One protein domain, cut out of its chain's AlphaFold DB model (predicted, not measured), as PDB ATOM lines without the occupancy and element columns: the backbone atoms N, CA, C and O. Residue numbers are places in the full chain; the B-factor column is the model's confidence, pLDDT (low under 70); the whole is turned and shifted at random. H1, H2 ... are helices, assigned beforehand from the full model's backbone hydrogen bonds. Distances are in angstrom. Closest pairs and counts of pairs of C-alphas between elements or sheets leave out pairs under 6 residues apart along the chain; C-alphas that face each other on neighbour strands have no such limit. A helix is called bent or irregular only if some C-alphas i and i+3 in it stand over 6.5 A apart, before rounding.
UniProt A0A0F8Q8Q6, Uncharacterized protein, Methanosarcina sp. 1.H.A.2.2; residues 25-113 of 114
ATOM      1  N   ASN A  25     129.087 115.138 201.692       85.69
ATOM      2  CA  ASN A  25     128.248 114.127 202.353       85.69
ATOM      3  C   ASN A  25     128.362 114.228 203.884       85.69
ATOM      4  O   ASN A  25     127.411 113.921 204.599       85.69
ATOM      5  N   GLU A  26     129.516 114.681 204.364       86.25
ATOM      6  CA  GLU A  26     129.869 114.923 205.754       86.25
ATOM      7  C   GLU A  26     129.024 116.045 206.363       86.25
ATOM      8  O   GLU A  26     128.459 115.862 207.440       86.25
ATOM      9  N   ASP A  27     128.853 117.161 205.647       79.44
ATOM     10  CA  ASP A  27     128.011 118.282 206.089       79.44
ATOM     11  C   ASP A  27     126.540 117.862 206.202       79.44
ATOM     12  O   ASP A  27     125.849 118.192 207.169       79.44
ATOM     13  N   VAL A  28     126.054 117.097 205.216       83.38
ATOM     14  CA  VAL A  28     124.676 116.584 205.210       83.38
ATOM     15  C   VAL A  28     124.478 115.573 206.340       83.38
ATOM     16  O   VAL A  28     123.440 115.594 207.002       83.38
ATOM     17  N   PHE A  29     125.471 114.719 206.601       85.88
ATOM     18  CA  PHE A  29     125.442 113.776 207.716       85.88
ATOM     19  C   PHE A  29     125.373 114.513 209.058       85.88
ATOM     20  O   PHE A  29     124.486 114.231 209.863       85.88
ATOM     21  N   LEU A  30     126.252 115.497 209.277       79.62
ATOM     22  CA  LEU A  30     126.267 116.348 210.473       79.62
ATOM     23  C   LEU A  30     124.935 117.058 210.686       79.62
ATOM     24  O   LEU A  30     124.427 117.118 211.802       79.62
ATOM     25  N   PHE A  31     124.335 117.567 209.616       78.69
ATOM     26  CA  PHE A  31     123.034 118.208 209.708       78.69
ATOM     27  C   PHE A  31     121.949 117.219 210.151       78.69
ATOM     28  O   PHE A  31     121.206 117.494 211.093       78.69
ATOM     29  N   LYS A  32     121.881 116.047 209.512       81.88
ATOM     30  CA  LYS A  32     120.837 115.047 209.771       81.88
ATOM     31  C   LYS A  32     120.969 114.362 211.124       81.88
ATOM     32  O   LYS A  32     119.960 114.107 211.782       81.88
ATOM     33  N   ILE A  33     122.194 114.117 211.590       78.75
ATOM     34  CA  ILE A  33     122.414 113.535 212.919       78.75
ATOM     35  C   ILE A  33     121.999 114.495 214.039       78.75
ATOM     36  O   ILE A  33     121.692 114.040 215.135       78.75
ATOM     37  N   MET A  34     121.867 115.797 213.779       73.50
ATOM     38  CA  MET A  34     121.341 116.755 214.758       73.50
ATOM     39  C   MET A  34     119.819 116.924 214.733       73.50
ATOM     40  O   MET A  34     119.258 117.473 215.679       73.50
ATOM     41  N   THR A  35     119.132 116.504 213.668       71.50
ATOM     42  CA  THR A  35     117.689 116.729 213.508       71.50
ATOM     43  C   THR A  35     116.865 115.487 213.826       71.50
ATOM     44  O   THR A  35     117.163 114.385 213.382       71.50
ATOM     45  N   GLU A  36     115.767 115.647 214.561       70.56
ATOM     46  CA  GLU A  36     114.878 114.538 214.944       70.56
ATOM     47  C   GLU A  36     113.765 114.273 213.910       70.56
ATOM     48  O   GLU A  36     112.637 113.928 214.275       70.56
ATOM     49  N   ARG A  37     114.010 114.487 212.608       78.00
ATOM     50  CA  ARG A  37     112.960 114.250 211.607       78.00
ATOM     51  C   ARG A  37     112.904 112.766 211.267       78.00
ATOM     52  O   ARG A  37     113.917 112.075 211.192       78.00
ATOM     53  N   SER A  38     111.688 112.285 211.019       77.50
ATOM     54  CA  SER A  38     111.479 110.954 210.446       77.50
ATOM     55  C   SER A  38     112.259 110.827 209.132       77.50
ATOM     56  O   SER A  38     112.190 111.736 208.301       77.50
ATOM     57  N   GLY A  39     113.008 109.735 208.966       81.69
ATOM     58  CA  GLY A  39     113.882 109.499 207.813       81.69
ATOM     59  C   GLY A  39     115.345 109.916 208.006       81.69
ATOM     60  O   GLY A  39     116.199 109.488 207.232       81.69
ATOM     61  N   ASP A  40     115.675 110.737 209.014       83.56
ATOM     62  CA  ASP A  40     117.052 111.232 209.172       83.56
ATOM     63  C   ASP A  40     118.035 110.126 209.577       83.56
ATOM     64  O   ASP A  40     119.199 110.171 209.184       83.56
ATOM     65  N   ILE A  41     117.582 109.114 210.323       82.06
ATOM     66  CA  ILE A  41     118.412 107.958 210.694       82.06
ATOM     67  C   ILE A  41     118.751 107.130 209.451       82.06
ATOM     68  O   ILE A  41     119.916 106.814 209.210       82.06
ATOM     69  N   GLU A  42     117.754 106.835 208.621       86.56
ATOM     70  CA  GLU A  42     117.910 106.093 207.374       86.56
ATOM     71  C   GLU A  42     118.828 106.832 206.394       86.56
ATOM     72  O   GLU A  42     119.677 106.219 205.739       86.56
ATOM     73  N   ASP A  43     118.709 108.159 206.335       86.38
ATOM     74  CA  ASP A  43     119.582 109.006 205.535       86.38
ATOM     75  C   ASP A  43     121.019 109.028 206.074       86.38
ATOM     76  O   ASP A  43     121.954 108.893 205.286       86.38
ATOM     77  N   CYS A  44     121.224 109.122 207.392       86.75
ATOM     78  CA  CYS A  44     122.549 109.010 208.012       86.75
ATOM     79  C   CYS A  44     123.208 107.662 207.693       86.75
ATOM     80  O   CYS A  44     124.372 107.619 207.296       86.75
ATOM     81  N   ILE A  45     122.458 106.559 207.782       86.50
ATOM     82  CA  ILE A  45     122.942 105.222 207.410       86.50
ATOM     83  C   ILE A  45     123.295 105.168 205.917       86.50
ATOM     84  O   ILE A  45     124.334 104.623 205.537       86.50
ATOM     85  N   SER A  46     122.446 105.730 205.054       89.12
ATOM     86  CA  SER A  46     122.669 105.803 203.606       89.12
ATOM     87  C   SER A  46     123.925 106.608 203.263       89.12
ATOM     88  O   SER A  46     124.736 106.162 202.451       89.12
ATOM     89  N   LEU A  47     124.125 107.758 203.911       89.31
ATOM     90  CA  LEU A  47     125.306 108.607 203.755       89.31
ATOM     91  C   LEU A  47     126.566 107.891 204.236       89.31
ATOM     92  O   LEU A  47     127.543 107.823 203.494       89.31
ATOM     93  N   ALA A  48     126.524 107.265 205.413       87.44
ATOM     94  CA  ALA A  48     127.659 106.517 205.934       87.44
ATOM     95  C   ALA A  48     128.074 105.368 204.998       87.44
ATOM     96  O   ALA A  48     129.259 105.195 204.716       87.44
ATOM     97  N   LYS A  49     127.106 104.643 204.417       86.62
ATOM     98  CA  LYS A  49     127.361 103.591 203.412       86.62
ATOM     99  C   LYS A  49     127.960 104.115 202.105       86.62
ATOM    100  O   LYS A  49     128.639 103.360 201.413       86.62
ATOM    101  N   ARG A  50     127.712 105.379 201.749       86.81
ATOM    102  CA  ARG A  50     128.309 106.034 200.570       86.81
ATOM    103  C   ARG A  50     129.762 106.461 200.803       86.81
ATOM    104  O   ARG A  50     130.425 106.810 199.832       86.81
ATOM    105  N   GLY A  51     130.251 106.378 202.042       85.94
ATOM    106  CA  GLY A  51     131.641 106.645 202.403       85.94
ATOM    107  C   GLY A  51     131.871 108.092 202.816       85.94
ATOM    108  O   GLY A  51     132.559 108.824 202.113       85.94
ATOM    109  N   VAL A  52     131.299 108.489 203.955       87.88
ATOM    110  CA  VAL A  52     131.704 109.729 204.636       87.88
ATOM    111  C   VAL A  52     133.091 109.570 205.257       87.88
ATOM    112  O   VAL A  52     133.452 108.485 205.722       87.88
ATOM    113  N   VAL A  53     133.850 110.658 205.304       88.31
ATOM    114  CA  VAL A  53     135.125 110.736 206.020       88.31
ATOM    115  C   VAL A  53     134.871 111.258 207.432       88.31
ATOM    116  O   VAL A  53     134.577 112.436 207.643       88.31
ATOM    117  N   TRP A  54     134.979 110.373 208.419       86.25
ATOM    118  CA  TRP A  54     134.657 110.682 209.813       86.25
ATOM    119  C   TRP A  54     135.565 111.756 210.419       86.25
ATOM    120  O   TRP A  54     135.122 112.547 211.244       86.25
ATOM    121  N   GLU A  55     136.816 111.841 209.980       86.62
ATOM    122  CA  GLU A  55     137.770 112.853 210.433       86.62
ATOM    123  C   GLU A  55     137.334 114.264 210.021       86.62
ATOM    124  O   GLU A  55     137.429 115.189 210.825       86.62
ATOM    125  N   ILE A  56     136.782 114.420 208.812       85.44
ATOM    126  CA  ILE A  56     136.226 115.699 208.340       85.44
ATOM    127  C   ILE A  56     135.025 116.093 209.208       85.44
ATOM    128  O   ILE A  56     134.926 117.241 209.639       85.44
ATOM    129  N   ILE A  57     134.154 115.130 209.528       83.44
ATOM    130  CA  ILE A  57     133.009 115.333 210.430       83.44
ATOM    131  C   ILE A  57     133.482 115.793 211.819       83.44
ATOM    132  O   ILE A  57     132.938 116.742 212.384       83.44
ATOM    133  N   LEU A  58     134.504 115.141 212.377       82.62
ATOM    134  CA  LEU A  58     135.042 115.476 213.694       82.62
ATOM    135  C   LEU A  58     135.693 116.867 213.722       82.62
ATOM    136  O   LEU A  58     135.532 117.606 214.696       82.62
ATOM    137  N   ASP A  59     136.435 117.229 212.678       82.12
ATOM    138  CA  ASP A  59     137.077 118.539 212.578       82.12
ATOM    139  C   ASP A  59     136.046 119.661 212.429       82.12
ATOM    140  O   ASP A  59     136.156 120.687 213.107       82.12
ATOM    141  N   GLU A  60     135.001 119.445 211.629       80.19
ATOM    142  CA  GLU A  60     133.900 120.397 211.507       80.19
ATOM    143  C   GLU A  60     133.165 120.566 212.840       80.19
ATOM    144  O   GLU A  60     132.932 121.691 213.282       80.19
ATOM    145  N   LEU A  61     132.905 119.471 213.563       77.12
ATOM    146  CA  LEU A  61     132.299 119.528 214.892       77.12
ATOM    147  C   LEU A  61     133.129 120.385 215.866       77.12
ATOM    148  O   LEU A  61     132.592 121.270 216.536       77.12
ATOM    149  N   LYS A  62     134.452 120.176 215.920       77.69
ATOM    150  CA  LYS A  62     135.362 120.980 216.760       77.69
ATOM    151  C   LYS A  62     135.344 122.458 216.362       77.69
ATOM    152  O   LYS A  62     135.341 123.330 217.236       77.69
ATOM    153  N   ASN A  63     135.316 122.747 215.061       76.81
ATOM    154  CA  ASN A  63     135.244 124.113 214.547       76.81
ATOM    155  C   ASN A  63     133.922 124.789 214.931       76.81
ATOM    156  O   ASN A  63     133.943 125.917 215.426       76.81
ATOM    157  N   GLN A  64     132.790 124.099 214.789       70.62
ATOM    158  CA  GLN A  64     131.469 124.618 215.155       70.62
ATOM    159  C   GLN A  64     131.338 124.878 216.660       70.62
ATOM    160  O   GLN A  64     130.808 125.918 217.060       70.62
ATOM    161  N   ILE A  65     131.890 124.005 217.511       71.88
ATOM    162  CA  ILE A  65     131.959 124.230 218.966       71.88
ATOM    163  C   ILE A  65     132.739 125.517 219.270       71.88
ATOM    164  O   ILE A  65     132.282 126.369 220.035       71.88
ATOM    165  N   LYS A  66     133.901 125.701 218.630       71.25
ATOM    166  CA  LYS A  66     134.744 126.889 218.821       71.25
ATOM    167  C   LYS A  66     134.075 128.179 218.331       71.25
ATOM    168  O   LYS A  66     134.246 129.219 218.964       71.25
ATOM    169  N   LEU A  67     133.364 128.130 217.204       67.00
ATOM    170  CA  LEU A  67     132.761 129.301 216.558       67.00
ATOM    171  C   LEU A  67     131.436 129.726 217.193       67.00
ATOM    172  O   LEU A  67     131.189 130.920 217.343       67.00
ATOM    173  N   SER A  68     130.581 128.768 217.547       64.38
ATOM    174  CA  SER A  68     129.245 129.067 218.069       64.38
ATOM    175  C   SER A  68     129.274 129.551 219.517       64.38
ATOM    176  O   SER A  68     128.355 130.253 219.937       64.38
ATOM    177  N   GLY A  69     130.296 129.168 220.297       59.25
ATOM    178  CA  GLY A  69     130.320 129.391 221.746       59.25
ATOM    179  C   GLY A  69     129.109 128.779 222.464       59.25
ATOM    180  O   GLY A  69     128.815 129.158 223.597       59.25
ATOM    181  N   GLN A  70     128.379 127.886 221.786       57.66
ATOM    182  CA  GLN A  70     127.151 127.257 222.243       57.66
ATOM    183  C   GLN A  70     127.262 125.740 222.136       57.66
ATOM    184  O   GLN A  70     127.806 125.179 221.192       57.66
ATOM    185  N   ASN A  71     126.663 125.072 223.112       57.06
ATOM    186  CA  ASN A  71     127.000 123.683 223.462       57.06
ATOM    187  C   ASN A  71     125.933 122.694 223.030       57.06
ATOM    188  O   ASN A  71     126.001 121.512 223.345       57.06
ATOM    189  N   VAL A  72     124.954 123.203 222.285       58.50
ATOM    190  CA  VAL A  72     123.889 122.434 221.649       58.50
ATOM    191  C   VAL A  72     124.487 121.262 220.861       58.50
ATOM    192  O   VAL A  72     124.001 120.141 220.980       58.50
ATOM    193  N   TRP A  73     125.598 121.479 220.154       61.28
ATOM    194  CA  TRP A  73     126.290 120.461 219.352       61.28
ATOM    195  C   TRP A  73     126.732 119.246 220.168       61.28
ATOM    196  O   TRP A  73     126.571 118.110 219.738       61.28
ATOM    197  N   ILE A  74     127.232 119.484 221.374       61.62
ATOM    198  CA  ILE A  74     127.751 118.448 222.263       61.62
ATOM    199  C   ILE A  74     126.621 117.581 222.828       61.62
ATOM    200  O   ILE A  74     126.721 116.356 222.838       61.62
ATOM    201  N   THR A  75     125.518 118.209 223.238       60.16
ATOM    202  CA  THR A  75     124.332 117.496 223.735       60.16
ATOM    203  C   THR A  75     123.689 116.618 222.662       60.16
ATOM    204  O   THR A  75     123.355 115.471 222.929       60.16
ATOM    205  N   TRP A  76     123.564 117.113 221.426       63.59
ATOM    206  CA  TRP A  76     122.864 116.378 220.367       63.59
ATOM    207  C   TRP A  76     123.709 115.280 219.725       63.59
ATOM    208  O   TRP A  76     123.197 114.196 219.441       63.59
ATOM    209  N   VAL A  77     125.003 115.538 219.514       63.47
ATOM    210  CA  VAL A  77     125.906 114.538 218.931       63.47
ATOM    211  C   VAL A  77     126.318 113.497 219.977       63.47
ATOM    212  O   VAL A  77     126.723 112.419 219.590       63.47
ATOM    213  N   GLY A  78     126.151 113.735 221.282       62.75
ATOM    214  CA  GLY A  78     126.338 112.693 222.302       62.75
ATOM    215  C   GLY A  78     125.184 111.683 222.385       62.75
ATOM    216  O   GLY A  78     125.417 110.494 222.557       62.75
ATOM    217  N   GLU A  79     123.932 112.127 222.238       65.44
ATOM    218  CA  GLU A  79     122.759 111.270 222.494       65.44
ATOM    219  C   GLU A  79     122.358 110.381 221.303       65.44
ATOM    220  O   GLU A  79     121.856 109.271 221.486       65.44
ATOM    221  N   ARG A  80     122.561 110.842 220.063       69.62
ATOM    222  CA  ARG A  80     122.040 110.156 218.864       69.62
ATOM    223  C   ARG A  80     122.921 109.076 218.238       69.62
ATOM    224  O   ARG A  80     122.355 108.164 217.637       69.62
ATOM    225  N   PRO A  81     124.255 109.090 218.359       68.50
ATOM    226  CA  PRO A  81     125.061 107.985 217.862       68.50
ATOM    227  C   PRO A  81     124.741 106.646 218.526       68.50
ATOM    228  O   PRO A  81     124.884 105.625 217.867       68.50
ATOM    229  N   GLY A  82     124.240 106.640 219.769       66.56
ATOM    230  CA  GLY A  82     123.725 105.424 220.409       66.56
ATOM    231  C   GLY A  82     122.579 104.786 219.614       66.56
ATOM    232  O   GLY A  82     122.597 103.588 219.364       66.56
ATOM    233  N   ILE A  83     121.654 105.602 219.096       70.44
ATOM    234  CA  ILE A  83     120.552 105.145 218.230       70.44
ATOM    235  C   ILE A  83     121.097 104.569 216.914       70.44
ATOM    236  O   ILE A  83     120.608 103.561 216.416       70.44
ATOM    237  N   LEU A  84     122.128 105.196 216.342       74.06
ATOM    238  CA  LEU A  84     122.762 104.703 215.115       74.06
ATOM    239  C   LEU A  84     123.536 103.398 215.351       74.06
ATOM    240  O   LEU A  84     123.528 102.524 214.484       74.06
ATOM    241  N   ALA A  85     124.160 103.242 216.519       73.12
ATOM    242  CA  ALA A  85     124.827 102.011 216.919       73.12
ATOM    243  C   ALA A  85     123.828 100.857 217.108       73.12
ATOM    244  O   ALA A  85     124.108  99.746 216.652       73.12
ATOM    245  N   ASP A  86     122.652 101.123 217.688       76.44
ATOM    246  CA  ASP A  86     121.561 100.144 217.819       76.44
ATOM    247  C   ASP A  86     121.039  99.667 216.448       76.44
ATOM    248  O   ASP A  86     120.691  98.498 216.279       76.44
ATOM    249  N   GLU A  87     121.078 100.538 215.435       75.88
ATOM    250  CA  GLU A  87     120.777 100.222 214.027       75.88
ATOM    251  C   GLU A  87     121.964  99.571 213.276       75.88
ATOM    252  O   GLU A  87     121.915  99.340 212.062       75.88
ATOM    253  N   GLY A  88     123.054  99.251 213.981       73.12
ATOM    254  CA  GLY A  88     124.224  98.555 213.444       73.12
ATOM    255  C   GLY A  88     125.219  99.444 212.691       73.12
ATOM    256  O   GLY A  88     126.082  98.919 211.979       73.12
ATOM    257  N   LEU A  89     125.129 100.771 212.822       79.25
ATOM    258  CA  LEU A  89     126.099 101.702 212.251       79.25
ATOM    259  C   LEU A  89     127.212 102.012 213.260       79.25
ATOM    260  O   LEU A  89     127.013 102.735 214.232       79.25
ATOM    261  N   TYR A  90     128.418 101.510 212.990       78.06
ATOM    262  CA  TYR A  90     129.608 101.890 213.751       78.06
ATOM    263  C   TYR A  90     130.114 103.268 213.305       78.06
ATOM    264  O   TYR A  90     130.408 103.468 212.125       78.06
ATOM    265  N   ILE A  91     130.239 104.196 214.255       79.81
ATOM    266  CA  ILE A  91     130.757 105.552 214.042       79.81
ATOM    267  C   ILE A  91     132.135 105.643 214.719       79.81
ATOM    268  O   ILE A  91     132.195 105.718 215.945       79.81
ATOM    269  N   PRO A  92     133.246 105.646 213.957       82.12
ATOM    270  CA  PRO A  92     134.603 105.586 214.510       82.12
ATOM    271  C   PRO A  92     134.989 106.755 215.419       82.12
ATOM    272  O   PRO A  92     135.873 106.596 216.247       82.12
ATOM    273  N   ILE A  93     134.340 107.911 215.268       80.69
ATOM    274  CA  ILE A  93     134.633 109.134 216.036       80.69
ATOM    275  C   ILE A  93     133.769 109.282 217.292       80.69
ATOM    276  O   ILE A  93     133.822 110.321 217.944       80.69
ATOM    277  N   LEU A  94     132.919 108.298 217.601       77.56
ATOM    278  CA  LEU A  94     131.956 108.421 218.692       77.56
ATOM    279  C   LEU A  94     132.649 108.619 220.047       77.56
ATOM    280  O   LEU A  94     132.276 109.516 220.796       77.56
ATOM    281  N   GLU A  95     133.706 107.856 220.315       80.38
ATOM    282  CA  GLU A  95     134.472 107.974 221.558       80.38
ATOM    283  C   GLU A  95     135.094 109.378 221.711       80.38
ATOM    284  O   GLU A  95     135.073 109.976 222.787       80.38
ATOM    285  N   GLU A  96     135.624 109.956 220.630       81.62
ATOM    286  CA  GLU A  96     136.146 111.324 220.622       81.62
ATOM    287  C   GLU A  96     135.054 112.369 220.862       81.62
ATOM    288  O   GLU A  96     135.288 113.339 221.586       81.62
ATOM    289  N   VAL A  97     133.872 112.193 220.268       77.31
ATOM    290  CA  VAL A  97     132.723 113.081 220.487       77.31
ATOM    291  C   VAL A  97     132.268 113.015 221.946       77.31
ATOM    292  O   VAL A  97     132.039 114.062 222.554       77.31
ATOM    293  N   GLU A  98     132.180 111.821 222.530       76.56
ATOM    294  CA  GLU A  98     131.829 111.631 223.941       76.56
ATOM    295  C   GLU A  98     132.838 112.325 224.862       76.56
ATOM    296  O   GLU A  98     132.448 113.102 225.729       76.56
ATOM    297  N   LYS A  99     134.144 112.178 224.608       80.94
ATOM    298  CA  LYS A  99     135.188 112.889 225.371       80.94
ATOM    299  C   LYS A  99     135.082 114.408 225.250       80.94
ATOM    300  O   LYS A  99     135.289 115.125 226.232       80.94
ATOM    301  N   LEU A 100     134.782 114.923 224.053       76.56
ATOM    302  CA  LEU A 100     134.541 116.357 223.846       76.56
ATOM    303  C   LEU A 100     133.324 116.830 224.649       76.56
ATOM    304  O   LEU A 100     133.343 117.935 225.190       76.56
ATOM    305  N   SER A 101     132.301 115.982 224.748       71.31
ATOM    306  CA  SER A 101     131.101 116.233 225.534       71.31
ATOM    307  C   SER A 101     131.388 116.287 227.034       71.31
ATOM    308  O   SER A 101     131.091 117.284 227.692       71.31
ATOM    309  N   GLU A 102     132.062 115.272 227.570       74.44
ATOM    310  CA  GLU A 102     132.444 115.190 228.983       74.44
ATOM    311  C   GLU A 102     133.357 116.346 229.408       74.44
ATOM    312  O   GLU A 102     133.055 117.066 230.365       74.44
ATOM    313  N   GLY A 103     134.437 116.590 228.656       73.12
ATOM    314  CA  GLY A 103     135.379 117.672 228.951       73.12
ATOM    315  C   GLY A 103     134.731 119.057 228.894       73.12
ATOM    316  O   GLY A 103     135.169 119.994 229.569       73.12
ATOM    317  N   TYR A 104     133.657 119.203 228.122       68.00
ATOM    318  CA  TYR A 104     132.859 120.415 228.117       68.00
ATOM    319  C   TYR A 104     132.038 120.581 229.405       68.00
ATOM    320  O   TYR A 104     132.133 121.631 230.048       68.00
ATOM    321  N   TYR A 105     131.287 119.554 229.823       66.19
ATOM    322  CA  TYR A 105     130.508 119.597 231.067       66.19
ATOM    323  C   TYR A 105     131.380 119.897 232.287       66.19
ATOM    324  O   TYR A 105     131.006 120.715 233.129       66.19
ATOM    325  N   GLU A 106     132.570 119.299 232.366       72.81
ATOM    326  CA  GLU A 106     133.519 119.574 233.444       72.81
ATOM    327  C   GLU A 106     133.955 121.046 233.486       72.81
ATOM    328  O   GLU A 106     134.032 121.648 234.560       72.81
ATOM    329  N   ASN A 107     134.227 121.646 232.325       70.50
ATOM    330  CA  ASN A 107     134.633 123.047 232.241       70.50
ATOM    331  C   ASN A 107     133.492 124.011 232.585       70.50
ATOM    332  O   ASN A 107     133.745 125.028 233.230       70.50
ATOM    333  N   GLU A 108     132.248 123.707 232.212       66.06
ATOM    334  CA  GLU A 108     131.093 124.514 232.624       66.06
ATOM    335  C   GLU A 108     130.816 124.427 234.113       66.06
ATOM    336  O   GLU A 108     130.640 125.456 234.757       66.06
ATOM    337  N   LEU A 109     130.825 123.223 234.686       60.75
ATOM    338  CA  LEU A 109     130.610 123.042 236.121       60.75
ATOM    339  C   LEU A 109     131.642 123.825 236.944       60.75
ATOM    340  O   LEU A 109     131.289 124.429 237.957       60.75
ATOM    341  N   ARG A 110     132.895 123.904 236.475       66.62
ATOM    342  CA  ARG A 110     133.942 124.730 237.096       66.62
ATOM    343  C   ARG A 110     133.648 126.232 237.053       66.62
ATOM    344  O   ARG A 110     134.041 126.929 237.983       66.62
ATOM    345  N   LYS A 111     132.942 126.744 236.035       64.88
ATOM    346  CA  LYS A 111     132.563 128.172 235.948       64.88
ATOM    347  C   LYS A 111     131.542 128.590 237.008       64.88
ATOM    348  O   LYS A 111     131.481 129.768 237.332       64.88
ATOM    349  N   TYR A 112     130.760 127.652 237.540       57.31
ATOM    350  CA  TYR A 112     129.770 127.907 238.595       57.31
ATOM    351  C   TYR A 112     130.297 127.632 240.014       57.31
ATOM    352  O   TYR A 112     129.570 127.842 240.984       57.31
ATOM    353  N   GLN A 113     131.535 127.143 240.148       57.00
ATOM    354  CA  GLN A 113     132.176 126.828 241.432       57.00
ATOM    355  C   GLN A 113     133.255 127.843 241.858       57.00
ATOM    356  O   GLN A 113     133.873 127.649 242.906       57.00
TER     357      GLN A 113
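AT A GLANCE: This is residues 25 to 113 of the 114 residues of an uncharacterized protein of Methanosarcina sp. 1.H.A.2.2 (UniProt A0A0F8Q8Q6). What shape does the backbone make? Three helices, H3, H4 and H5, run roughly along one another in a loose triangle, and the helical hairpin of H1 and H2 is set across them, with H1 packing on H4 and on residues 54 to 57 of H3. Residues 106 to 113, most of them in H5, stick out from this body as an arm. What is it made of, and how large is it? The printed part has 89 residues with five named helices, H1 to H5 in chain order, and no named strand, so its class is all helix. It is compact, with a radius of gyration of the C-alphas of 13.4 A, yet elongated, spanning 44 by 23 by 23 A.

HOW THE PARTS SIT: What does the first helix touch? H1, residues 25 to 34, and H2, residues 40 to 51, touch as a helical hairpin at a shallow tilt of 25 degrees, opposite ways; their closest C-alphas, of Lys 32 and Asp 40, are 5.4 A apart. H1 touches H3, residues 54 to 68, with residues 54 to 57 of H3 alone, at a steep tilt of 58 degrees; the closest C-alphas, of Glu 26 and Ile 57, are 5.6 A apart. H1 also touches H4, residues 72 to 86, about perpendicular at 83 degrees, with the C-alphas of Met 34 and Trp 76 closest at 5.8 A. How do the later helices stand? H3 and H4 form a hairpin at a shallow tilt of 26 degrees, with the C-alphas of Ile 65 and Trp 73 closest at 6.8 A. H4 and H5, residues 94 to 111, form another at 33 degrees, only just shallow; H5 touches H4 with residues 94 to 101 alone, and the closest C-alphas, of Ile 74 and Ser 101, are 5.2 A apart. H5 is apart from H1 and H2. Are the helix backbones whole? Every O i to N i+4 pair is within hydrogen-bond range in H1, H2, H3 and H5, and 8 of 11 are in H4.

IN THESE COORDINATES: Where do the helices begin and end? H1 starts with C-alpha 25 at (128.248, 114.127, 202.353), and H5 ends with C-alpha 111 at (132.563, 128.172, 235.948). How long are they? From first to last C-alpha, H1 measures 14.4 A, H2 16.7 A, H3 20.9 A, H4 22.7 A and H5 26.2 A. H4 is irregular, but only just: C-alphas 78 and 81 are 6.6 A apart.

THE WHOLE: How far does it reach? The two C-alphas farthest apart, of Arg 50 and Gln 113, are 46.0 A apart. Are there cuts or long links? The printed part has no cut, and no link is long. Where is confidence low? Residues 67 to 82, 104 to 105 and 108 to 113 of the model are under 70 in pLDDT.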